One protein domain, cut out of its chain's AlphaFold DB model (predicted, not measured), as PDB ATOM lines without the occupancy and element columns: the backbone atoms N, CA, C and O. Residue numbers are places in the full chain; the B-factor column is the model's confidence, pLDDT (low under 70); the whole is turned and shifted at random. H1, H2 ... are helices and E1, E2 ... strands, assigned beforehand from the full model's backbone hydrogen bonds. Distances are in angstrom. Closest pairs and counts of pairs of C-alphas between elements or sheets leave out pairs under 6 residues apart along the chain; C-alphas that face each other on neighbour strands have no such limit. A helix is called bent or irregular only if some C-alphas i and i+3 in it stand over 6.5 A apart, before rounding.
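This is residues 76 to 131 of the 210 residues of an uncharacterized protein of Pseudonocardia sp. SCN 73-27 (UniProt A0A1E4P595). A two-stranded hairpin, E1 and E2, packs along helices H1 and H2, which follow one another nearly in line. E2 is the strand nearer to both helices, and the third helix, H3, packs on H2 toward the end of the domain away from the hairpin's turn. The printed part has 56 residues, with H1, H2, H3, E1 and E2 in that order along the chain; the sheet has the order E1 - E2, antiparallel, and the class is mixed, helices and strands. The whole is compact, with a radius of gyration of the C-alphas of 11.0 A, yet its outline is elongated, with spans of 33 by 18 by 15 A.

The sheet is made of E1, residues 117 to 123, which measures 16.2 A from first to last C-alpha, and E2, residues 126 to 131, which measures 15.7 A. E1 begins at C-alpha 117 at (-7.538, 32.995, 95.384), and E2 ends at C-alpha 131 at (-3.619, 31.235, 95.400). H1 is residues 77 to 84, 9.8 A long, and begins at C-alpha 77 at (1.543, 40.850, 81.574). H1 is neither bent nor irregular, but only just: C-alphas 81 and 84 are 6.1 A apart. H2, residues 86 to 96, is the longest helix by residues, 14.0 A from first to last C-alpha. H2 is irregular: C-alphas 91 and 94 are 7.5 A apart, against about 5 A in a regular helix. H3 is residues 105 to 110, 9.0 A long.

E1 and E2 form a hairpin and are antiparallel neighbours, their directions at 151 degrees. C-alphas 117 and 131 face each other at 4.3 A, and C-alphas 123 and 126 face each other at 5.2 A. Across the pair, N 118 and O 130 are within hydrogen-bond range at 2.8 A, and N 128 and O 121 at 2.9 A. The closest C-alphas of H1 and E2 are those of Ala 84 and Trp 129, 5.0 A apart, one of 8 pairs within 8 A. H1 and E1 are near each other, with 5 pairs of C-alphas within 10 A. The closest C-alphas of H2 and E2 are those of Met 89 and Ser 131, 6.6 A apart; those of H2 and E1 are Met 89 and Ala 117, 6.4 A apart. H1 and H2 touch only at the corner by their link, with the C-alphas of Arg 82 and Ala 88 closest at 5.8 A. They run the same way at a shallow tilt of 23 degrees. H2 and H3 touch, with the C-alphas of Arg 90 and Arg 108 closest at 6.2 A. They run opposite ways at a steep tilt of 63 degrees. H3 is apart from H1 and from E2. In H1 and H3 every O i to N i+4 pair is within hydrogen-bond range; in H2 it is 5 of 7.

The two C-alphas farthest apart are those of Gly 102, between H2 and H3, and Gly 124, between E1 and E2, at 33.4 A. The first and last printed C-alphas, of Ser 76 and Ser 131, are 18.0 A apart. H2 has its centre nearest to the mean of the C-alphas, at 4.5 A, and H3 has its centre farthest, at 11.2 A. The links from H1 to H2 and from E1 to E2 are tight. Those from H2 to H3, with 8 residues, and from H3 to E1, with 6 residues, are short, and there is no long link. The printed part has no cut. The mean pLDDT of the printed part is 93.1, and no printed residue is under 70.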
ATOM      1  N   SER A  76       5.719  40.064  84.048       86.69
ATOM      2  CA  SER A  76       5.172  40.545  82.789       86.69
ATOM      3  C   SER A  76       3.655  40.344  82.742       86.69
ATOM      4  O   SER A  76       3.061  39.571  83.492       86.69
ATOM      5  N   THR A  77       2.990  41.017  81.802       89.25
ATOM      6  CA  THR A  77       1.543  40.850  81.574       89.25
ATOM      7  C   THR A  77       1.192  39.390  81.276       89.25
ATOM      8  O   THR A  77       0.153  38.892  81.697       89.25
ATOM      9  N   LEU A  78       2.082  38.694  80.569       89.38
ATOM     10  CA  LEU A  78       1.921  37.292  80.223       89.38
ATOM     11  C   LEU A  78       2.152  36.382  81.437       89.38
ATOM     12  O   LEU A  78       1.422  35.403  81.584       89.38
ATOM     13  N   ASP A  79       3.063  36.738  82.344       90.81
ATOM     14  CA  ASP A  79       3.246  36.014  83.609       90.81
ATOM     15  C   ASP A  79       2.013  36.133  84.494       90.81
ATOM     16  O   ASP A  79       1.536  35.121  85.009       90.81
ATOM     17  N   VAL A  80       1.429  37.334  84.582       93.12
ATOM     18  CA  VAL A  80       0.157  37.547  85.279       93.12
ATOM     19  C   VAL A  80      -0.927  36.670  84.657       93.12
ATOM     20  O   VAL A  80      -1.516  35.856  85.355       93.12
ATOM     21  N   VAL A  81      -1.165  36.742  83.344       94.19
ATOM     22  CA  VAL A  81      -2.220  35.942  82.685       94.19
ATOM     23  C   VAL A  81      -2.025  34.433  82.883       94.19
ATOM     24  O   VAL A  81      -3.004  33.692  83.033       94.19
ATOM     25  N   ARG A  82      -0.776  33.959  82.882       93.12
ATOM     26  CA  ARG A  82      -0.458  32.533  83.019       93.12
ATOM     27  C   ARG A  82      -0.564  32.034  84.455       93.12
ATOM     28  O   ARG A  82      -1.105  30.941  84.640       93.12
ATOM     29  N   HIS A  83      -0.100  32.814  85.432       93.19
ATOM     30  CA  HIS A  83       0.127  32.333  86.799       93.19
ATOM     31  C   HIS A  83      -0.725  33.005  87.870       93.19
ATOM     32  O   HIS A  83      -1.072  32.313  88.820       93.19
ATOM     33  N   ALA A  84      -1.069  34.286  87.720       94.62
ATOM     34  CA  ALA A  84      -1.726  35.104  88.751       94.62
ATOM     35  C   ALA A  84      -3.073  35.705  88.298       94.62
ATOM     36  O   ALA A  84      -3.699  36.478  89.011       94.62
ATOM     37  N   GLY A  85      -3.533  35.403  87.086       96.19
ATOM     38  CA  GLY A  85      -4.779  35.925  86.536       96.19
ATOM     39  C   GLY A  85      -5.989  35.108  86.980       96.19
ATOM     40  O   GLY A  85      -5.877  33.928  87.308       96.19
ATOM     41  N   SER A  86      -7.186  35.687  86.880       95.69
ATOM     42  CA  SER A  86      -8.447  35.022  87.252       95.69
ATOM     43  C   SER A  86      -8.644  33.658  86.580       95.69
ATOM     44  O   SER A  86      -9.055  32.692  87.215       95.69
ATOM     45  N   GLY A  87      -8.313  33.552  85.288       94.88
ATOM     46  CA  GLY A  87      -8.377  32.279  84.567       94.88
ATOM     47  C   GLY A  87      -7.336  31.262  85.044       94.88
ATOM     48  O   GLY A  87      -7.616  30.066  85.053       94.88
ATOM     49  N   ALA A  88      -6.151  31.717  85.464       95.06
ATOM     50  CA  ALA A  88      -5.121  30.850  86.031       95.06
ATOM     51  C   ALA A  88      -5.562  30.261  87.373       95.06
ATOM     52  O   ALA A  88      -5.464  29.048  87.556       95.06
ATOM     53  N   MET A  89      -6.134  31.092  88.248       96.19
ATOM     54  CA  MET A  89      -6.681  30.659  89.538       96.19
ATOM     55  C   MET A  89      -7.799  29.633  89.357       96.19
ATOM     56  O   MET A  89      -7.747  28.543  89.919       96.19
ATOM     57  N   ARG A  90      -8.758  29.914  88.465       95.69
ATOM     58  CA  ARG A  90      -9.857  28.984  88.160       95.69
ATOM     59  C   ARG A  90      -9.365  27.635  87.649       95.69
ATOM     60  O   ARG A  90      -9.924  26.613  88.025       95.69
ATOM     61  N   ARG A  91      -8.309  27.586  86.827       93.50
ATOM     62  CA  ARG A  91      -7.741  26.304  86.361       93.50
ATOM     63  C   ARG A  91      -7.226  25.445  87.519       93.50
ATOM     64  O   ARG A  91      -7.422  24.234  87.469       93.50
ATOM     65  N   ARG A  92      -6.640  26.069  88.547       92.81
ATOM     66  CA  ARG A  92      -6.112  25.405  89.750       92.81
ATOM     67  C   ARG A  92      -7.171  25.102  90.815       92.81
ATOM     68  O   ARG A  92      -6.850  24.408  91.768       92.81
ATOM     69  N   ALA A  93      -8.421  25.537  90.634       94.25
ATOM     70  CA  ALA A  93      -9.497  25.387  91.619       94.25
ATOM     71  C   ALA A  93      -9.624  23.969  92.202       94.25
ATOM     72  O   ALA A  93      -9.735  23.820  93.409       94.25
ATOM     73  N   GLY A  94      -9.565  22.934  91.356       92.12
ATOM     74  CA  GLY A  94      -9.683  21.544  91.810       92.12
ATOM     75  C   GLY A  94      -8.470  21.019  92.585       92.12
ATOM     76  O   GLY A  94      -8.632  20.104  93.380       92.12
ATOM     77  N   ALA A  95      -7.280  21.588  92.364       92.00
ATOM     78  CA  ALA A  95      -6.081  21.241  93.129       92.00
ATOM     79  C   ALA A  95      -6.119  21.910  94.509       92.00
ATOM     80  O   ALA A  95      -6.005  21.238  95.524       92.00
ATOM     81  N   VAL A  96      -6.396  23.216  94.507       92.12
ATOM     82  CA  VAL A  96      -6.440  24.077  95.696       92.12
ATOM     83  C   VAL A  96      -7.604  23.732  96.627       92.12
ATOM     84  O   VAL A  96      -7.531  23.875  97.843       92.12
ATOM     85  N   ARG A  97      -8.721  23.286  96.050       92.00
ATOM     86  CA  ARG A  97      -9.923  22.917  96.787       92.00
ATOM     87  C   ARG A  97     -10.474  21.610  96.214       92.00
ATOM     88  O   ARG A  97     -11.265  21.650  95.269       92.00
ATOM     89  N   PRO A  98     -10.116  20.450  96.798       91.38
ATOM     90  CA  PRO A  98     -10.530  19.138  96.295       91.38
ATOM     91  C   PRO A  98     -12.047  18.966  96.137       91.38
ATOM     92  O   PRO A  98     -12.494  18.261  95.236       91.38
ATOM     93  N   SER A  99     -12.863  19.676  96.929       90.50
ATOM     94  CA  SER A  99     -14.326  19.675  96.776       90.50
ATOM     95  C   SER A  99     -14.813  20.257  95.438       90.50
ATOM     96  O   SER A  99     -15.962  20.048  95.067       90.50
ATOM     97  N   LEU A 100     -13.963  20.989  94.709       91.69
ATOM     98  CA  LEU A 100     -14.236  21.543  93.378       91.69
ATOM     99  C   LEU A 100     -13.625  20.702  92.243       91.69
ATOM    100  O   LEU A 100     -13.732  21.079  91.075       91.69
ATOM    101  N   ALA A 101     -12.961  19.579  92.544       91.06
ATOM    102  CA  ALA A 101     -12.260  18.779  91.538       91.06
ATOM    103  C   ALA A 101     -13.206  18.173  90.488       91.06
ATOM    104  O   ALA A 101     -12.860  18.148  89.306       91.06
ATOM    105  N   GLY A 102     -14.406  17.756  90.906       90.25
ATOM    106  CA  GLY A 102     -15.439  17.176  90.037       90.25
ATOM    107  C   GLY A 102     -16.253  18.189  89.225       90.25
ATOM    108  O   GLY A 102     -17.146  17.786  88.492       90.25
ATOM    109  N   MET A 103     -15.970  19.488  89.352       91.88
ATOM    110  CA  MET A 103     -16.730  20.546  88.688       91.88
ATOM    111  C   MET A 103     -16.441  20.604  87.183       91.88
ATOM    112  O   MET A 103     -15.271  20.640  86.763       91.88
ATOM    113  N   ASP A 104     -17.503  20.735  86.385       93.50
ATOM    114  CA  ASP A 104     -17.399  20.857  84.937       93.50
ATOM    115  C   ASP A 104     -16.645  22.126  84.530       93.50
ATOM    116  O   ASP A 104     -16.620  23.153  85.218       93.50
ATOM    117  N   ARG A 105     -16.047  22.108  83.332       90.94
ATOM    118  CA  ARG A 105     -15.275  23.256  82.826       90.94
ATOM    119  C   ARG A 105     -16.108  24.545  82.802       90.94
ATOM    120  O   ARG A 105     -15.574  25.610  83.092       90.94
ATOM    121  N   ARG A 106     -17.395  24.467  82.443       92.81
ATOM    122  CA  ARG A 106     -18.290  25.637  82.361       92.81
ATOM    123  C   ARG A 106     -18.578  26.238  83.733       92.81
ATOM    124  O   ARG A 106     -18.530  27.457  83.873       92.81
ATOM    125  N   GLU A 107     -18.838  25.396  84.723       93.00
ATOM    126  CA  GLU A 107     -19.087  25.805  86.108       93.00
ATOM    127  C   GLU A 107     -17.830  26.433  86.717       93.00
ATOM    128  O   GLU A 107     -17.879  27.536  87.258       93.00
ATOM    129  N   ARG A 108     -16.664  25.823  86.474       93.38
ATOM    130  CA  ARG A 108     -15.359  26.346  86.905       93.38
ATOM    131  C   ARG A 108     -15.066  27.744  86.361       93.38
ATOM    132  O   ARG A 108     -14.438  28.560  87.031       93.38
ATOM    133  N   TRP A 109     -15.516  28.048  85.143       92.25
ATOM    134  CA  TRP A 109     -15.382  29.390  84.566       92.25
ATOM    135  C   TRP A 109     -16.327  30.425  85.186       92.25
ATOM    136  O   TRP A 109     -16.032  31.617  85.104       92.25
ATOM    137  N   ARG A 110     -17.430  29.991  85.804       93.44
ATOM    138  CA  ARG A 110     -18.391  30.851  86.512       93.44
ATOM    139  C   ARG A 110     -18.049  31.037  87.988       93.44
ATOM    140  O   ARG A 110     -18.520  32.003  88.576       93.44
ATOM    141  N   LEU A 111     -17.196  30.175  88.544       93.50
ATOM    142  CA  LEU A 111     -16.735  30.254  89.926       93.50
ATOM    143  C   LEU A 111     -16.199  31.664  90.262       93.50
ATOM    144  O   LEU A 111     -15.335  32.190  89.529       93.50
ATOM    145  N   PRO A 112     -16.678  32.284  91.354       94.06
ATOM    146  CA  PRO A 112     -16.057  33.466  91.927       94.06
ATOM    147  C   PRO A 112     -14.587  33.181  92.241       94.06
ATOM    148  O   PRO A 112     -14.242  32.196  92.883       94.06
ATOM    149  N   VAL A 113     -13.693  34.044  91.763       94.94
ATOM    150  CA  VAL A 113     -12.247  33.877  91.982       94.94
ATOM    151  C   VAL A 113     -11.859  33.921  93.473       94.94
ATOM    152  O   VAL A 113     -10.983  33.134  93.833       94.94
ATOM    153  N   PRO A 114     -12.522  34.722  94.340       94.38
ATOM    154  CA  PRO A 114     -12.256  34.714  95.781       94.38
ATOM    155  C   PRO A 114     -12.406  33.349  96.471       94.38
ATOM    156  O   PRO A 114     -11.813  33.128  97.519       94.38
ATOM    157  N   GLU A 115     -13.125  32.389  95.874       93.56
ATOM    158  CA  GLU A 115     -13.227  31.033  96.437       93.56
ATOM    159  C   GLU A 115     -11.920  30.230  96.376       93.56
ATOM    160  O   GLU A 115     -11.789  29.216  97.060       93.56
ATOM    161  N   VAL A 116     -10.979  30.629  95.517       94.94
ATOM    162  CA  VAL A 116      -9.740  29.875  95.246       94.94
ATOM    163  C   VAL A 116      -8.488  30.745  95.282       94.94
ATOM    164  O   VAL A 116      -7.376  30.230  95.134       94.94
ATOM    165  N   ALA A 117      -8.646  32.060  95.431       95.69
ATOM    166  CA  ALA A 117      -7.538  32.995  95.384       95.69
ATOM    167  C   ALA A 117      -7.833  34.316  96.108       95.69
ATOM    168  O   ALA A 117      -8.952  34.816  96.089       95.69
ATOM    169  N   VAL A 118      -6.787  34.919  96.660       94.94
ATOM    170  CA  VAL A 118      -6.788  36.225  97.326       94.94
ATOM    171  C   VAL A 118      -6.461  37.319  96.314       94.94
ATOM    172  O   VAL A 118      -5.512  37.190  95.533       94.94
ATOM    173  N   LEU A 119      -7.234  38.407  96.300       95.06
ATOM    174  CA  LEU A 119      -6.995  39.519  95.381       95.06
ATOM    175  C   LEU A 119      -5.846  40.397  95.883       95.06
ATOM    176  O   LEU A 119      -6.003  41.116  96.864       95.06
ATOM    177  N   LEU A 120      -4.724  40.418  95.163       93.31
ATOM    178  CA  LEU A 120      -3.574  41.241  95.534       93.31
ATOM    179  C   LEU A 120      -3.743  42.681  95.063       93.31
ATOM    180  O   LEU A 120      -3.705  43.626  95.846       93.31
ATOM    181  N   CYS A 121      -3.900  42.860  93.753       92.38
ATOM    182  CA  CYS A 121      -3.957  44.181  93.150       92.38
ATOM    183  C   CYS A 121      -4.534  44.131  91.734       92.38
ATOM    184  O   CYS A 121      -4.872  43.078  91.184       92.38
ATOM    185  N   ARG A 122      -4.617  45.307  91.116       93.06
ATOM    186  CA  ARG A 122      -4.945  45.460  89.704       93.06
ATOM    187  C   ARG A 122      -3.755  46.059  88.963       93.06
ATOM    188  O   ARG A 122      -3.304  47.150  89.290       93.06
ATOM    189  N   SER A 123      -3.282  45.363  87.934       89.00
ATOM    190  CA  SER A 123      -2.228  45.829  87.034       89.00
ATOM    191  C   SER A 123      -2.836  46.161  85.671       89.00
ATOM    192  O   SER A 123      -3.122  45.285  84.849       89.00
ATOM    193  N   GLY A 124      -3.107  47.450  85.448       88.25
ATOM    194  CA  GLY A 124      -3.829  47.930  84.269       88.25
ATOM    195  C   GLY A 124      -5.245  47.351  84.187       88.25
ATOM    196  O   GLY A 124      -6.112  47.650  85.010       88.25
ATOM    197  N   LEU A 125      -5.493  46.510  83.181       89.25
ATOM    198  CA  LEU A 125      -6.781  45.830  82.990       89.25
ATOM    199  C   LEU A 125      -6.843  44.444  83.645       89.25
ATOM    200  O   LEU A 125      -7.899  43.818  83.631       89.25
ATOM    201  N   LEU A 126      -5.731  43.956  84.199       92.81
ATOM    202  CA  LEU A 126      -5.643  42.617  84.766       92.81
ATOM    203  C   LEU A 126      -5.761  42.653  86.284       92.81
ATOM    204  O   LEU A 126      -5.094  43.437  86.957       92.81
ATOM    205  N   TRP A 127      -6.568  41.744  86.814       96.06
ATOM    206  CA  TRP A 127      -6.585  41.425  88.234       96.06
ATOM    207  C   TRP A 127      -5.487  40.412  88.549       96.06
ATOM    208  O   TRP A 127      -5.362  39.404  87.846       96.06
ATOM    209  N   VAL A 128      -4.706  40.698  89.587       96.25
ATOM    210  CA  VAL A 128      -3.601  39.867  90.067       96.25
ATOM    211  C   VAL A 128      -4.030  39.205  91.365       96.25
ATOM    212  O   VAL A 128      -4.446  39.877  92.308       96.25
ATOM    213  N   TRP A 129      -3.916  37.889  91.396       96.75
ATOM    214  CA  TRP A 129      -4.388  37.030  92.465       96.75
ATOM    215  C   TRP A 129      -3.250  36.159  92.987       96.75
ATOM    216  O   TRP A 129      -2.397  35.725  92.209       96.75
ATOM    217  N   SER A 130      -3.282  35.880  94.284       95.81
ATOM    218  CA  SER A 130      -2.479  34.847  94.939       95.81
ATOM    219  C   SER A 130      -3.348  33.623  95.171       95.81
ATOM    220  O   SER A 130      -4.517  33.788  95.517       95.81
ATOM    221  N   SER A 131      -2.831  32.405  95.004       94.94
ATOM    222  CA  SER A 131      -3.619  31.235  95.400       94.94
ATOM    223  C   SER A 131      -3.876  31.262  96.910       94.94
ATOM    224  O   SER A 131      -3.072  31.817  97.653       94.94
TER     225      SER A 131